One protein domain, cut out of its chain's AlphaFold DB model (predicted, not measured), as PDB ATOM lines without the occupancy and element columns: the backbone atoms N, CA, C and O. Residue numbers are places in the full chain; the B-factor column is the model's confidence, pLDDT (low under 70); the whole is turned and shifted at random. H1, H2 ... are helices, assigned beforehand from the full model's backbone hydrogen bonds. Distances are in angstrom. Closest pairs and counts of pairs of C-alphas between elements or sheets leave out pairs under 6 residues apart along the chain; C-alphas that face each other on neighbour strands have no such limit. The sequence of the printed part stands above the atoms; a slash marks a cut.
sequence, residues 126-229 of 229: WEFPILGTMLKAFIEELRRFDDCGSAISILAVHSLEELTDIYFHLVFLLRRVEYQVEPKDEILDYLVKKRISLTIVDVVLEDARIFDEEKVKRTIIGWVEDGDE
ATOM      1  N   TRP A 126     -32.866  16.044  18.896       93.12
ATOM      2  CA  TRP A 126     -33.030  16.205  17.449       93.12
ATOM      3  C   TRP A 126     -31.938  15.505  16.624       93.12
ATOM      4  O   TRP A 126     -32.165  15.205  15.456       93.12
ATOM      5  N   GLU A 127     -30.780  15.215  17.221       95.44
ATOM      6  CA  GLU A 127     -29.651  14.556  16.559       95.44
ATOM      7  C   GLU A 127     -29.954  13.084  16.224       95.44
ATOM      8  O   GLU A 127     -29.487  12.549  15.221       95.44
ATOM      9  N   PHE A 128     -30.749  12.404  17.055       95.94
ATOM     10  CA  PHE A 128     -30.972  10.961  16.926       95.94
ATOM     11  C   PHE A 128     -32.008  10.559  15.864       95.94
ATOM     12  O   PHE A 128     -31.819   9.516  15.238       95.94
ATOM     13  N   PRO A 129     -33.073  11.331  15.584       94.94
ATOM     14  CA  PRO A 129     -33.895  11.110  14.402       94.94
ATOM     15  C   PRO A 129     -33.059  11.192  13.123       94.94
ATOM     16  O   PRO A 129     -33.150  10.296  12.291       94.94
ATOM     17  N   ILE A 130     -32.159  12.179  13.035       96.25
ATOM     18  CA  ILE A 130     -31.246  12.346  11.898       96.25
ATOM     19  C   ILE A 130     -30.295  11.151  11.774       96.25
ATOM     20  O   ILE A 130     -30.129  10.602  10.684       96.25
ATOM     21  N   LEU A 131     -29.718  10.693  12.891       97.25
ATOM     22  CA  LEU A 131     -28.949   9.448  12.917       97.25
ATOM     23  C   LEU A 131     -29.775   8.268  12.388       97.25
ATOM     24  O   LEU A 131     -29.264   7.467  11.617       97.25
ATOM     25  N   GLY A 132     -31.055   8.173  12.755       97.06
ATOM     26  CA  GLY A 132     -31.972   7.152  12.247       97.06
ATOM     27  C   GLY A 132     -32.129   7.185  10.725       97.06
ATOM     28  O   GLY A 132     -32.071   6.136  10.083       97.06
ATOM     29  N   THR A 133     -32.271   8.375  10.145       96.88
ATOM     30  CA  THR A 133     -32.344   8.579   8.689       96.88
ATOM     31  C   THR A 133     -31.048   8.159   8.003       96.88
ATOM     32  O   THR A 133     -31.065   7.447   7.001       96.88
ATOM     33  N   MET A 134     -29.907   8.504   8.591       97.25
ATOM     34  CA  MET A 134     -28.596   8.137   8.055       97.25
ATOM     35  C   MET A 134     -28.296   6.642   8.206       97.25
ATOM     36  O   MET A 134     -27.746   6.030   7.298       97.25
ATOM     37  N   LEU A 135     -28.757   5.999   9.280       97.75
ATOM     38  CA  LEU A 135     -28.720   4.540   9.417       97.75
ATOM     39  C   LEU A 135     -29.604   3.838   8.378       97.75
ATOM     40  O   LEU A 135     -29.239   2.769   7.889       97.75
ATOM     41  N   LYS A 136     -30.750   4.424   8.007       97.31
ATOM     42  CA  LYS A 136     -31.564   3.925   6.888       97.31
ATOM     43  C   LYS A 136     -30.793   4.042   5.571       97.31
ATOM     44  O   LYS A 136     -30.744   3.069   4.827       97.31
ATOM     45  N   ALA A 137     -30.140   5.178   5.321       96.88
ATOM     46  CA  ALA A 137     -29.318   5.372   4.129       96.88
ATOM     47  C   ALA A 137     -28.157   4.367   4.061       96.88
ATOM     48  O   ALA A 137     -27.955   3.745   3.022       96.88
ATOM     49  N   PHE A 138     -27.477   4.122   5.185       97.31
ATOM     50  CA  PHE A 138     -26.463   3.074   5.306       97.31
ATOM     51  C   PHE A 138     -27.001   1.690   4.922       97.31
ATOM     52  O   PHE A 138     -26.357   0.979   4.157       97.31
ATOM     53  N   ILE A 139     -28.184   1.303   5.413       96.88
ATOM     54  CA  ILE A 139     -28.795   0.007   5.078       96.88
ATOM     55  C   ILE A 139     -29.091  -0.095   3.575       96.88
ATOM     56  O   ILE A 139     -28.834  -1.141   2.981       96.88
ATOM     57  N   GLU A 140     -29.617   0.963   2.953       96.31
ATOM     58  CA  GLU A 140     -29.903   0.953   1.513       96.31
ATOM     59  C   GLU A 140     -28.620   0.920   0.666       96.31
ATOM     60  O   GLU A 140     -28.548   0.178  -0.314       96.31
ATOM     61  N   GLU A 141     -27.572   1.651   1.057       95.81
ATOM     62  CA  GLU A 141     -26.264   1.562   0.399       95.81
ATOM     63  C   GLU A 141     -25.609   0.189   0.582       95.81
ATOM     64  O   GLU A 141     -25.030  -0.339  -0.364       95.81
ATOM     65  N   LEU A 142     -25.729  -0.416   1.767       95.50
ATOM     66  CA  LEU A 142     -25.201  -1.750   2.046       95.50
ATOM     67  C   LEU A 142     -25.873  -2.815   1.169       95.50
ATOM     68  O   LEU A 142     -25.187  -3.701   0.666       95.50
ATOM     69  N   ARG A 143     -27.189  -2.710   0.939       94.69
ATOM     70  CA  ARG A 143     -27.905  -3.588  -0.004       94.69
ATOM     71  C   ARG A 143     -27.382  -3.430  -1.427       94.69
ATOM     72  O   ARG A 143     -27.066  -4.422  -2.066       94.69
ATOM     73  N   ARG A 144     -27.225  -2.191  -1.906       92.25
ATOM     74  CA  ARG A 144     -26.680  -1.939  -3.253       92.25
ATOM     75  C   ARG A 144     -25.231  -2.414  -3.390       92.25
ATOM     76  O   ARG A 144     -24.849  -2.926  -4.438       92.25
ATOM     77  N   PHE A 145     -24.427  -2.289  -2.334       92.81
ATOM     78  CA  PHE A 145     -23.076  -2.841  -2.300       92.81
ATOM     79  C   PHE A 145     -23.082  -4.366  -2.468       92.81
ATOM     80  O   PHE A 145     -22.288  -4.878  -3.252       92.81
ATOM     81  N   ASP A 146     -23.989  -5.077  -1.792       90.88
ATOM     82  CA  ASP A 146     -24.139  -6.533  -1.924       90.88
ATOM     83  C   ASP A 146     -24.649  -6.942  -3.322       90.88
ATOM     84  O   ASP A 146     -24.118  -7.866  -3.936       90.88
ATOM     85  N   ASP A 147     -25.616  -6.197  -3.870       91.88
ATOM     86  CA  ASP A 147     -26.252  -6.507  -5.157       91.88
ATOM     87  C   ASP A 147     -25.359  -6.209  -6.377       91.88
ATOM     88  O   ASP A 147     -25.337  -6.977  -7.343       91.88
ATOM     89  N   CYS A 148     -24.656  -5.069  -6.386       88.69
ATOM     90  CA  CYS A 148     -23.931  -4.588  -7.570       88.69
ATOM     91  C   CYS A 148     -22.540  -3.999  -7.293       88.69
ATOM     92  O   CYS A 148     -21.909  -3.464  -8.207       88.69
ATOM     93  N   GLY A 149     -22.029  -4.101  -6.063       86.94
ATOM     94  CA  GLY A 149     -20.691  -3.618  -5.702       86.94
ATOM     95  C   GLY A 149     -20.571  -2.094  -5.609       86.94
ATOM     96  O   GLY A 149     -19.454  -1.572  -5.623       86.94
ATOM     97  N   SER A 150     -21.688  -1.361  -5.530       88.00
ATOM     98  CA  SER A 150     -21.676   0.101  -5.393       88.00
ATOM     99  C   SER A 150     -21.007   0.542  -4.092       88.00
ATOM    100  O   SER A 150     -21.262  -0.048  -3.048       88.00
ATOM    101  N   ALA A 151     -20.220   1.618  -4.108       89.38
ATOM    102  CA  ALA A 151     -19.592   2.135  -2.892       89.38
ATOM    103  C   ALA A 151     -20.624   2.561  -1.825       89.38
ATOM    104  O   ALA A 151     -21.650   3.157  -2.147       89.38
ATOM    105  N   ILE A 152     -20.303   2.312  -0.551       93.12
ATOM    106  CA  ILE A 152     -21.076   2.787   0.604       93.12
ATOM    107  C   ILE A 152     -20.517   4.154   1.000       93.12
ATOM    108  O   ILE A 152     -19.512   4.242   1.713       93.12
ATOM    109  N   SER A 153     -21.111   5.224   0.474       93.50
ATOM    110  CA  SER A 153     -20.564   6.572   0.637       93.50
ATOM    111  C   SER A 153     -20.623   7.085   2.070       93.50
ATOM    112  O   SER A 153     -19.730   7.821   2.496       93.50
ATOM    113  N   ILE A 154     -21.618   6.649   2.847       93.75
ATOM    114  CA  ILE A 154     -21.820   7.140   4.210       93.75
ATOM    115  C   ILE A 154     -20.691   6.744   5.174       93.75
ATOM    116  O   ILE A 154     -20.494   7.401   6.193       93.75
ATOM    117  N   LEU A 155     -19.886   5.730   4.828       93.94
ATOM    118  CA  LEU A 155     -18.712   5.331   5.616       93.94
ATOM    119  C   LEU A 155     -17.646   6.433   5.705       93.94
ATOM    120  O   LEU A 155     -16.791   6.376   6.580       93.94
ATOM    121  N   ALA A 156     -17.688   7.432   4.817       92.00
ATOM    122  CA  ALA A 156     -16.776   8.573   4.835       92.00
ATOM    123  C   ALA A 156     -17.131   9.642   5.889       92.00
ATOM    124  O   ALA A 156     -16.437  10.656   5.970       92.00
ATOM    125  N   VAL A 157     -18.201   9.449   6.664       92.94
ATOM    126  CA  VAL A 157     -18.643  10.368   7.722       92.94
ATOM    127  C   VAL A 157     -18.044   9.948   9.060       92.94
ATOM    128  O   VAL A 157     -18.218   8.806   9.480       92.94
ATOM    129  N   HIS A 158     -17.373  10.875   9.753       94.12
ATOM    130  CA  HIS A 158     -16.551  10.538  10.930       94.12
ATOM    131  C   HIS A 158     -17.043  11.138  12.257       94.12
ATOM    132  O   HIS A 158     -16.385  10.974  13.287       94.12
ATOM    133  N   SER A 159     -18.172  11.848  12.262       96.44
ATOM    134  CA  SER A 159     -18.804  12.348  13.486       96.44
ATOM    135  C   SER A 159     -20.306  12.546  13.313       96.44
ATOM    136  O   SER A 159     -20.811  12.701  12.198       96.44
ATOM    137  N   LEU A 160     -21.027  12.571  14.434       96.31
ATOM    138  CA  LEU A 160     -22.450  12.881  14.464       96.31
ATOM    139  C   LEU A 160     -22.708  14.323  14.008       96.31
ATOM    140  O   LEU A 160     -23.710  14.574  13.349       96.31
ATOM    141  N   GLU A 161     -21.793  15.248  14.306       96.12
ATOM    142  CA  GLU A 161     -21.844  16.627  13.808       96.12
ATOM    143  C   GLU A 161     -21.820  16.657  12.273       96.12
ATOM    144  O   GLU A 161     -22.739  17.200  11.660       96.12
ATOM    145  N   GLU A 162     -20.849  15.983  11.645       95.38
ATOM    146  CA  GLU A 162     -20.753  15.920  10.182       95.38
ATOM    147  C   GLU A 162     -21.989  15.254   9.564       95.38
ATOM    148  O   GLU A 162     -22.515  15.723   8.554       95.38
ATOM    149  N   LEU A 163     -22.489  14.195  10.198       95.88
ATOM    150  CA  LEU A 163     -23.711  13.509   9.799       95.88
ATOM    151  C   LEU A 163     -24.914  14.468   9.811       95.88
ATOM    152  O   LEU A 163     -25.681  14.521   8.844       95.88
ATOM    153  N   THR A 164     -25.072  15.257  10.877       96.31
ATOM    154  CA  THR A 164     -26.158  16.239  10.978       96.31
ATOM    155  C   THR A 164     -26.005  17.399  10.000       96.31
ATOM    156  O   THR A 164     -27.003  17.833   9.423       96.31
ATOM    157  N   ASP A 165     -24.778  17.847   9.741       96.38
ATOM    158  CA  ASP A 165     -24.487  18.881   8.747       96.38
ATOM    159  C   ASP A 165     -24.861  18.420   7.339       96.38
ATOM    160  O   ASP A 165     -25.495  19.170   6.592       96.38
ATOM    161  N   ILE A 166     -24.520  17.176   6.981       96.00
ATOM    162  CA  ILE A 166     -24.903  16.589   5.693       96.00
ATOM    163  C   ILE A 166     -26.419  16.547   5.562       96.00
ATOM    164  O   ILE A 166     -26.959  17.013   4.558       96.00
ATOM    165  N   TYR A 167     -27.111  16.046   6.588       96.69
ATOM    166  CA  TYR A 167     -28.569  15.990   6.587       96.69
ATOM    167  C   TYR A 167     -29.187  17.374   6.359       96.69
ATOM    168  O   TYR A 167     -29.951  17.562   5.413       96.69
ATOM    169  N   PHE A 168     -28.843  18.368   7.183       96.31
ATOM    170  CA  PHE A 168     -29.463  19.687   7.081       96.31
ATOM    171  C   PHE A 168     -29.113  20.410   5.784       96.31
ATOM    172  O   PHE A 168     -29.973  21.094   5.223       96.31
ATOM    173  N   HIS A 169     -27.888  20.250   5.285       96.06
ATOM    174  CA  HIS A 169     -27.492  20.856   4.022       96.06
ATOM    175  C   HIS A 169     -28.259  20.246   2.843       96.06
ATOM    176  O   HIS A 169     -28.787  20.987   2.012       96.06
ATOM    177  N   LEU A 170     -28.408  18.917   2.810       95.44
ATOM    178  CA  LEU A 170     -29.234  18.242   1.809       95.44
ATOM    179  C   LEU A 170     -30.693  18.690   1.899       95.44
ATOM    180  O   LEU A 170     -31.258  19.091   0.886       95.44
ATOM    181  N   VAL A 171     -31.292  18.710   3.094       95.38
ATOM    182  CA  VAL A 171     -32.671  19.196   3.284       95.38
ATOM    183  C   VAL A 171     -32.831  20.617   2.745       95.38
ATOM    184  O   VAL A 171     -33.789  20.898   2.026       95.38
ATOM    185  N   PHE A 172     -31.894  21.516   3.051       94.62
ATOM    186  CA  PHE A 172     -31.927  22.892   2.561       94.62
ATOM    187  C   PHE A 172     -31.892  22.966   1.026       94.62
ATOM    188  O   PHE A 172     -32.704  23.670   0.423       94.62
ATOM    189  N   LEU A 173     -30.987  22.219   0.393       93.81
ATOM    190  CA  LEU A 173     -30.857  22.172  -1.062       93.81
ATOM    191  C   LEU A 173     -32.104  21.574  -1.730       93.81
ATOM    192  O   LEU A 173     -32.647  22.169  -2.659       93.81
ATOM    193  N   LEU A 174     -32.618  20.459  -1.209       93.62
ATOM    194  CA  LEU A 174     -33.820  19.790  -1.713       93.62
ATOM    195  C   LEU A 174     -35.061  20.692  -1.623       93.62
ATOM    196  O   LEU A 174     -35.857  20.767  -2.559       93.62
ATOM    197  N   ARG A 175     -35.197  21.455  -0.531       93.31
ATOM    198  CA  ARG A 175     -36.267  22.453  -0.369       93.31
ATOM    199  C   ARG A 175     -36.171  23.590  -1.383       93.31
ATOM    200  O   ARG A 175     -37.195  24.097  -1.827       93.31
ATOM    201  N   ARG A 176     -34.971  24.003  -1.795       92.44
ATOM    202  CA  ARG A 176     -34.827  25.022  -2.850       92.44
ATOM    203  C   ARG A 176     -35.379  24.524  -4.185       92.44
ATOM    204  O   ARG A 176     -36.144  25.256  -4.814       92.44
ATOM    205  N   VAL A 177     -35.088  23.271  -4.543       90.94
ATOM    206  CA  VAL A 177     -35.642  22.621  -5.745       90.94
ATOM    207  C   VAL A 177     -37.174  22.570  -5.687       90.94
ATOM    208  O   VAL A 177     -37.855  22.916  -6.658       90.94
ATOM    209  N   GLU A 178     -37.738  22.211  -4.527       90.25
ATOM    210  CA  GLU A 178     -39.188  22.235  -4.294       90.25
ATOM    211  C   GLU A 178     -39.782  23.611  -4.636       90.25
ATOM    212  O   GLU A 178     -40.747  23.695  -5.404       90.25
ATOM    213  N   TYR A 179     -39.146  24.692  -4.177       89.12
ATOM    214  CA  TYR A 179     -39.559  26.074  -4.439       89.12
ATOM    215  C   TYR A 179     -39.158  26.629  -5.817       89.12
ATOM    216  O   TYR A 179     -39.287  27.832  -6.033       89.12
ATOM    217  N   GLN A 180     -38.715  25.787  -6.764       83.19
ATOM    218  CA  GLN A 180     -38.282  26.200  -8.115       83.19
ATOM    219  C   GLN A 180     -37.104  27.187  -8.114       83.19
ATOM    220  O   GLN A 180     -36.872  27.901  -9.086       83.19
ATOM    221  N   VAL A 181     -36.341  27.227  -7.025       86.69
ATOM    222  CA  VAL A 181     -34.998  27.796  -7.044       86.69
ATOM    223  C   VAL A 181     -34.109  26.657  -7.520       86.69
ATOM    224  O   VAL A 181     -34.130  25.606  -6.893       86.69
ATOM    225  N   GLU A 182     -33.381  26.819  -8.626       79.00
ATOM    226  CA  GLU A 182     -32.566  25.752  -9.231       79.00
ATOM    227  C   GLU A 182     -31.093  25.841  -8.784       79.00
ATOM    228  O   GLU A 182     -30.285  26.481  -9.454       79.00
ATOM    229  N   PRO A 183     -30.696  25.225  -7.653       83.75
ATOM    230  CA  PRO A 183     -29.309  25.176  -7.202       83.75
ATOM    231  C   PRO A 183     -28.501  24.071  -7.909       83.75
ATOM    232  O   PRO A 183     -27.745  23.388  -7.228       83.75
ATOM    233  N   LYS A 184     -28.672  23.837  -9.225       88.12
ATOM    234  CA  LYS A 184     -28.076  22.674  -9.927       88.12
ATOM    235  C   LYS A 184     -26.587  22.518  -9.606       88.12
ATOM    236  O   LYS A 184     -26.195  21.502  -9.036       88.12
ATOM    237  N   ASP A 185     -25.799  23.552  -9.891       88.75
ATOM    238  CA  ASP A 185     -24.349  23.536  -9.675       88.75
ATOM    239  C   ASP A 185     -24.000  23.336  -8.195       88.75
ATOM    240  O   ASP A 185     -23.129  22.539  -7.869       88.75
ATOM    241  N   GLU A 186     -24.723  23.994  -7.281       90.25
ATOM    242  CA  GLU A 186     -24.487  23.871  -5.837       90.25
ATOM    243  C   GLU A 186     -24.760  22.447  -5.323       90.25
ATOM    244  O   GLU A 186     -23.999  21.943  -4.497       90.25
ATOM    245  N   ILE A 187     -25.828  21.788  -5.800       90.81
ATOM    246  CA  ILE A 187     -26.137  20.401  -5.424       90.81
ATOM    247  C   ILE A 187     -25.063  19.466  -5.964       90.81
ATOM    248  O   ILE A 187     -24.520  18.675  -5.195       90.81
ATOM    249  N   LEU A 188     -24.747  19.553  -7.257       89.88
ATOM    250  CA  LEU A 188     -23.774  18.660  -7.882       89.88
ATOM    251  C   LEU A 188     -22.385  18.822  -7.246       89.88
ATOM    252  O   LEU A 188     -21.785  17.825  -6.841       89.88
ATOM    253  N   ASP A 189     -21.923  20.061  -7.037       91.81
ATOM    254  CA  ASP A 189     -20.662  20.342  -6.341       91.81
ATOM    255  C   ASP A 189     -20.667  19.783  -4.919       91.81
ATOM    256  O   ASP A 189     -19.670  19.209  -4.469       91.81
ATOM    257  N   TYR A 190     -21.777  19.934  -4.190       92.06
ATOM    258  CA  TYR A 190     -21.885  19.420  -2.831       92.06
ATOM    259  C   TYR A 190     -21.784  17.893  -2.795       92.06
ATOM    260  O   TYR A 190     -20.983  17.358  -2.020       92.06
ATOM    261  N   LEU A 191     -22.537  17.198  -3.656       91.00
ATOM    262  CA  LEU A 191     -22.527  15.736  -3.744       91.00
ATOM    263  C   LEU A 191     -21.136  15.211  -4.107       91.00
ATOM    264  O   LEU A 191     -20.639  14.305  -3.438       91.00
ATOM    265  N   VAL A 192     -20.458  15.822  -5.082       90.06
ATOM    266  CA  VAL A 192     -19.093  15.439  -5.477       90.06
ATOM    267  C   VAL A 192     -18.097  15.707  -4.347       90.06
ATOM    268  O   VAL A 192     -17.334  14.817  -3.960       90.06
ATOM    269  N   LYS A 193     -18.111  16.914  -3.769       90.81
ATOM    270  CA  LYS A 193     -17.165  17.331  -2.722       90.81
ATOM    271  C   LYS A 193     -17.284  16.480  -1.464       90.81
ATOM    272  O   LYS A 193     -16.268  16.141  -0.857       90.81
ATOM    273  N   LYS A 194     -18.513  16.161  -1.058       89.62
ATOM    274  CA  LYS A 194     -18.798  15.322   0.111       89.62
ATOM    275  C   LYS A 194     -18.877  13.832  -0.222       89.62
ATOM    276  O   LYS A 194     -19.019  13.032   0.694       89.62
ATOM    277  N   ARG A 195     -18.715  13.465  -1.499       90.31
ATOM    278  CA  ARG A 195     -18.803  12.093  -2.022       90.31
ATOM    279  C   ARG A 195     -20.112  11.399  -1.645       90.31
ATOM    280  O   ARG A 195     -20.103  10.204  -1.397       90.31
ATOM    281  N   ILE A 196     -21.212  12.141  -1.585       91.88
ATOM    282  CA  ILE A 196     -22.526  11.648  -1.162       91.88
ATOM    283  C   ILE A 196     -23.210  10.961  -2.338       91.88
ATOM    284  O   ILE A 196     -23.338  11.549  -3.412       91.88
ATOM    285  N   SER A 197     -23.668   9.725  -2.140       92.75
ATOM    286  CA  SER A 197     -24.425   9.012  -3.167       92.75
ATOM    287  C   SER A 197     -25.858   9.535  -3.291       92.75
ATOM    288  O   SER A 197     -26.450  10.038  -2.333       92.75
ATOM    289  N   LEU A 198     -26.468   9.322  -4.460       92.25
ATOM    290  CA  LEU A 198     -27.894   9.599  -4.654       92.25
ATOM    291  C   LEU A 198     -28.798   8.766  -3.738       92.25
ATOM    292  O   LEU A 198     -29.888   9.213  -3.408       92.25
ATOM    293  N   THR A 199     -28.337   7.605  -3.262       94.06
ATOM    294  CA  THR A 199     -29.077   6.801  -2.278       94.06
ATOM    295  C   THR A 199     -29.313   7.588  -0.989       94.06
ATOM    296  O   THR A 199     -30.411   7.559  -0.439       94.06
ATOM    297  N   ILE A 200     -28.300   8.321  -0.511       94.50
ATOM    298  CA  ILE A 200     -28.437   9.172   0.679       94.50
ATOM    299  C   ILE A 200     -29.417  10.313   0.392       94.50
ATOM    300  O   ILE A 200     -30.267  10.606   1.228       94.50
ATOM    301  N   VAL A 201     -29.332  10.930  -0.791       94.38
ATOM    302  CA  VAL A 201     -30.240  12.012  -1.203       94.38
ATOM    303  C   VAL A 201     -31.694  11.540  -1.211       94.38
ATOM    304  O   VAL A 201     -32.536  12.209  -0.617       94.38
ATOM    305  N   ASP A 202     -31.971  10.382  -1.815       93.75
ATOM    306  CA  ASP A 202     -33.303   9.768  -1.857       93.75
ATOM    307  C   ASP A 202     -33.843   9.517  -0.441       93.75
ATOM    308  O   ASP A 202     -34.958   9.913  -0.111       93.75
ATOM    309  N   VAL A 203     -33.035   8.916   0.438       95.19
ATOM    310  CA  VAL A 203     -33.465   8.616   1.811       95.19
ATOM    311  C   VAL A 203     -33.719   9.888   2.627       95.19
ATOM    312  O   VAL A 203     -34.672   9.929   3.408       95.19
ATOM    313  N   VAL A 204     -32.900  10.930   2.455       95.75
ATOM    314  CA  VAL A 204     -33.121  12.230   3.108       95.75
ATOM    315  C   VAL A 204     -34.374  12.908   2.563       95.75
ATOM    316  O   VAL A 204     -35.136  13.468   3.345       95.75
ATOM    317  N   LEU A 205     -34.614  12.850   1.253       94.25
ATOM    318  CA  LEU A 205     -35.801  13.417   0.613       94.25
ATOM    319  C   LEU A 205     -37.096  12.811   1.180       94.25
ATOM    320  O   LEU A 205     -37.984  13.570   1.580       94.25
ATOM    321  N   GLU A 206     -37.150  11.482   1.305       92.19
ATOM    322  CA  GLU A 206     -38.276  10.752   1.906       92.19
ATOM    323  C   GLU A 206     -38.531  11.176   3.370       92.19
ATOM    324  O   GLU A 206     -39.676  11.295   3.815       92.19
ATOM    325  N   ASP A 207     -37.469  11.412   4.148       91.62
ATOM    326  CA  ASP A 207     -37.572  11.774   5.569       91.62
ATOM    327  C   ASP A 207     -37.887  13.265   5.798       91.62
ATOM    328  O   ASP A 207     -38.611  13.633   6.727       91.62
ATOM    329  N   ALA A 208     -37.413  14.144   4.910       88.88
ATOM    330  CA  ALA A 208     -37.486  15.601   5.041       88.88
ATOM    331  C   ALA A 208     -38.905  16.192   4.934       88.88
ATOM    332  O   ALA A 208     -39.077  17.413   5.071       88.88
ATOM    333  N   ARG A 209     -39.927  15.357   4.684       86.19
ATOM    334  CA  ARG A 209     -41.342  15.740   4.511       86.19
ATOM    335  C   ARG A 209     -41.538  16.833   3.459       86.19
ATOM    336  O   ARG A 209     -42.262  17.811   3.689       86.19
ATOM    337  N   ILE A 210     -40.817  16.729   2.350       85.88
ATOM    338  CA  ILE A 210     -40.968  17.614   1.191       85.88
ATOM    339  C   ILE A 210     -42.340  17.360   0.557       85.88
ATOM    340  O   ILE A 210     -42.795  16.224   0.498       85.88
ATOM    341  N   PHE A 211     -43.051  18.423   0.174       85.06
ATOM    342  CA  PHE A 211     -44.431  18.336  -0.308       85.06
ATOM    343  C   PHE A 211     -44.506  17.707  -1.702       85.06
ATOM    344  O   PHE A 211     -45.358  16.856  -1.937       85.06
ATOM    345  N   ASP A 212     -43.615  18.111  -2.611       87.81
ATOM    346  CA  ASP A 212     -43.540  17.581  -3.980       87.81
ATOM    347  C   ASP A 212     -42.234  16.800  -4.198       87.81
ATOM    348  O   ASP A 212     -41.329  17.218  -4.926       87.81
ATOM    349  N   GLU A 213     -42.121  15.672  -3.498       90.12
ATOM    350  CA  GLU A 213     -40.967  14.770  -3.548       90.12
ATOM    351  C   GLU A 213     -40.668  14.271  -4.974       90.12
ATOM    352  O   GLU A 213     -39.526  14.340  -5.427       90.12
ATOM    353  N   GLU A 214     -41.691  13.856  -5.725       88.81
ATOM    354  CA  GLU A 214     -41.551  13.334  -7.094       88.81
ATOM    355  C   GLU A 214     -41.009  14.372  -8.080       88.81
ATOM    356  O   GLU A 214     -40.272  14.047  -9.018       88.81
ATOM    357  N   LYS A 215     -41.370  15.647  -7.905       90.00
ATOM    358  CA  LYS A 215     -40.764  16.732  -8.676       90.00
ATOM    359  C   LYS A 215     -39.284  16.872  -8.335       90.00
ATOM    360  O   LYS A 215     -38.471  16.870  -9.253       90.00
ATOM    361  N   VAL A 216     -38.938  16.974  -7.049       90.44
ATOM    362  CA  VAL A 216     -37.540  17.151  -6.614       90.44
ATOM    363  C   VAL A 216     -36.670  15.995  -7.104       90.44
ATOM    364  O   VAL A 216     -35.609  16.233  -7.681       90.44
ATOM    365  N   LYS A 217     -37.156  14.759  -6.962       90.62
ATOM    366  CA  LYS A 217     -36.467  13.550  -7.410       90.62
ATOM    367  C   LYS A 217     -36.186  13.563  -8.911       90.62
ATOM    368  O   LYS A 217     -35.040  13.402  -9.318       90.62
ATOM    369  N   ARG A 218     -37.206  13.819  -9.742       89.88
ATOM    370  CA  ARG A 218     -37.041  13.897 -11.206       89.88
ATOM    371  C   ARG A 218     -36.081  15.003 -11.627       89.88
ATOM    372  O   ARG A 218     -35.286  14.791 -12.534       89.88
ATOM    373  N   THR A 219     -36.143  16.162 -10.973       89.50
ATOM    374  CA  THR A 219     -35.238  17.277 -11.263       89.50
ATOM    375  C   THR A 219     -33.785  16.916 -10.959       89.50
ATOM    376  O   THR A 219     -32.923  17.154 -11.797       89.50
ATOM    377  N   ILE A 220     -33.508  16.295  -9.807       88.75
ATOM    378  CA  ILE A 220     -32.142  15.902  -9.433       88.75
ATOM    379  C   ILE A 220     -31.609  14.791 -10.334       88.75
ATOM    380  O   ILE A 220     -30.466  14.883 -10.769       88.75
ATOM    381  N   ILE A 221     -32.423  13.780 -10.650       88.00
ATOM    382  CA  ILE A 221     -32.025  12.710 -11.577       88.00
ATOM    383  C   ILE A 221     -31.661  13.301 -12.941       88.00
ATOM    384  O   ILE A 221     -30.569  13.034 -13.430       88.00
ATOM    385  N   GLY A 222     -32.510  14.175 -13.498       86.69
ATOM    386  CA  GLY A 222     -32.215  14.836 -14.773       86.69
ATOM    387  C   GLY A 222     -30.914  15.640 -14.732       86.69
ATOM    388  O   GLY A 222     -30.129  15.597 -15.666       86.69
ATOM    389  N   TRP A 223     -30.614  16.315 -13.618       88.44
ATOM    390  CA  TRP A 223     -29.354  17.049 -13.478       88.44
ATOM    391  C   TRP A 223     -28.108  16.172 -13.461       88.44
ATOM    392  O   TRP A 223     -27.068  16.635 -13.925       88.44
ATOM    393  N   VAL A 224     -28.207  14.965 -12.903       83.31
ATOM    394  CA  VAL A 224     -27.101  14.001 -12.869       83.31
ATOM    395  C   VAL A 224     -26.929  13.342 -14.234       83.31
ATOM    396  O   VAL A 224     -25.806  13.276 -14.718       83.31
ATOM    397  N   GLU A 225     -28.023  12.940 -14.885       83.50
ATOM    398  CA  GLU A 225     -27.994  12.347 -16.230       83.50
ATOM    399  C   GLU A 225     -27.455  13.331 -17.285       83.50
ATOM    400  O   GLU A 225     -26.636  12.944 -18.112       83.50
ATOM    401  N   ASP A 226     -27.829  14.614 -17.208       75.31
ATOM    402  CA  ASP A 226     -27.318  15.675 -18.093       75.31
ATOM    403  C   ASP A 226     -25.837  16.034 -17.835       75.31
ATOM    404  O   ASP A 226     -25.235  16.769 -18.615       75.31
ATOM    405  N   GLY A 227     -25.278  15.641 -16.685       58.31
ATOM    406  CA  GLY A 227     -23.907  15.970 -16.271       58.31
ATOM    407  C   GLY A 227     -22.858  14.922 -16.658       58.31
ATOM    408  O   GLY A 227     -21.667  15.198 -16.516       58.31
ATOM    409  N   ASP A 228     -23.300  13.752 -17.128       51.12
ATOM    410  CA  ASP A 228     -22.457  12.643 -17.597       51.12
ATOM    411  C   ASP A 228     -22.242  12.654 -19.138       51.12
ATOM    412  O   ASP A 228     -21.599  11.742 -19.671       51.12
ATOM    413  N   GLU A 229     -22.742  13.678 -19.854       38.06
ATOM    414  CA  GLU A 229     -22.443  13.988 -21.277       38.06
ATOM    415  C   GLU A 229     -21.247  14.944 -21.449       38.06
ATOM    416  O   GLU A 229     -20.431  14.701 -22.374       38.06
TER     417      GLU A 229
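Overview. This is residues 126 to 229 of the 229 residues of an uncharacterized protein of Lachnospiraceae bacterium (UniProt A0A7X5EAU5). H5 sits in the middle, between H1 at one end of H3 and H6 at the other, with H3 about perpendicular to those three. H4 runs beside H3, and short H2 packs on H1. The printed part has 104 residues, with six named helices, H1 to H6 in order, and no named strand: all helix, compact, radius of gyration of the C-alphas 13.2 A, spans 34 by 31 by 23 A.

Arrangement. H1, residues 127 to 148, touches H2, residues 153 to 156; closest C-alphas Phe 138 and Ile 154, 6.3 A. H3, residues 160 to 178, touches H1 at 83 degrees; closest C-alphas Ile 130 and Thr 164, 6.5 A. H4, residues 184 to 194, is close to H3 but not clearly touching. H5, residues 198 to 207, touches H1; closest C-alphas Ala 137 and Ile 200, 5.2 A. H6, residues 213 to 225, forms a hairpin with H5. Every O i to N i+4 pair is within hydrogen-bond range in H1, H3, H4, H5 and H6; H2 is too short.

Along the chain. H1, 31.3 A long, begins at C-alpha 127 (-29.651, 14.556, 16.559). H6 ends at C-alpha 225 (-27.994, 12.347, -16.230).

Size, cuts and confidence. The links are tight; the printed part has no cut. Residues 227 to 229 are under pLDDT 70.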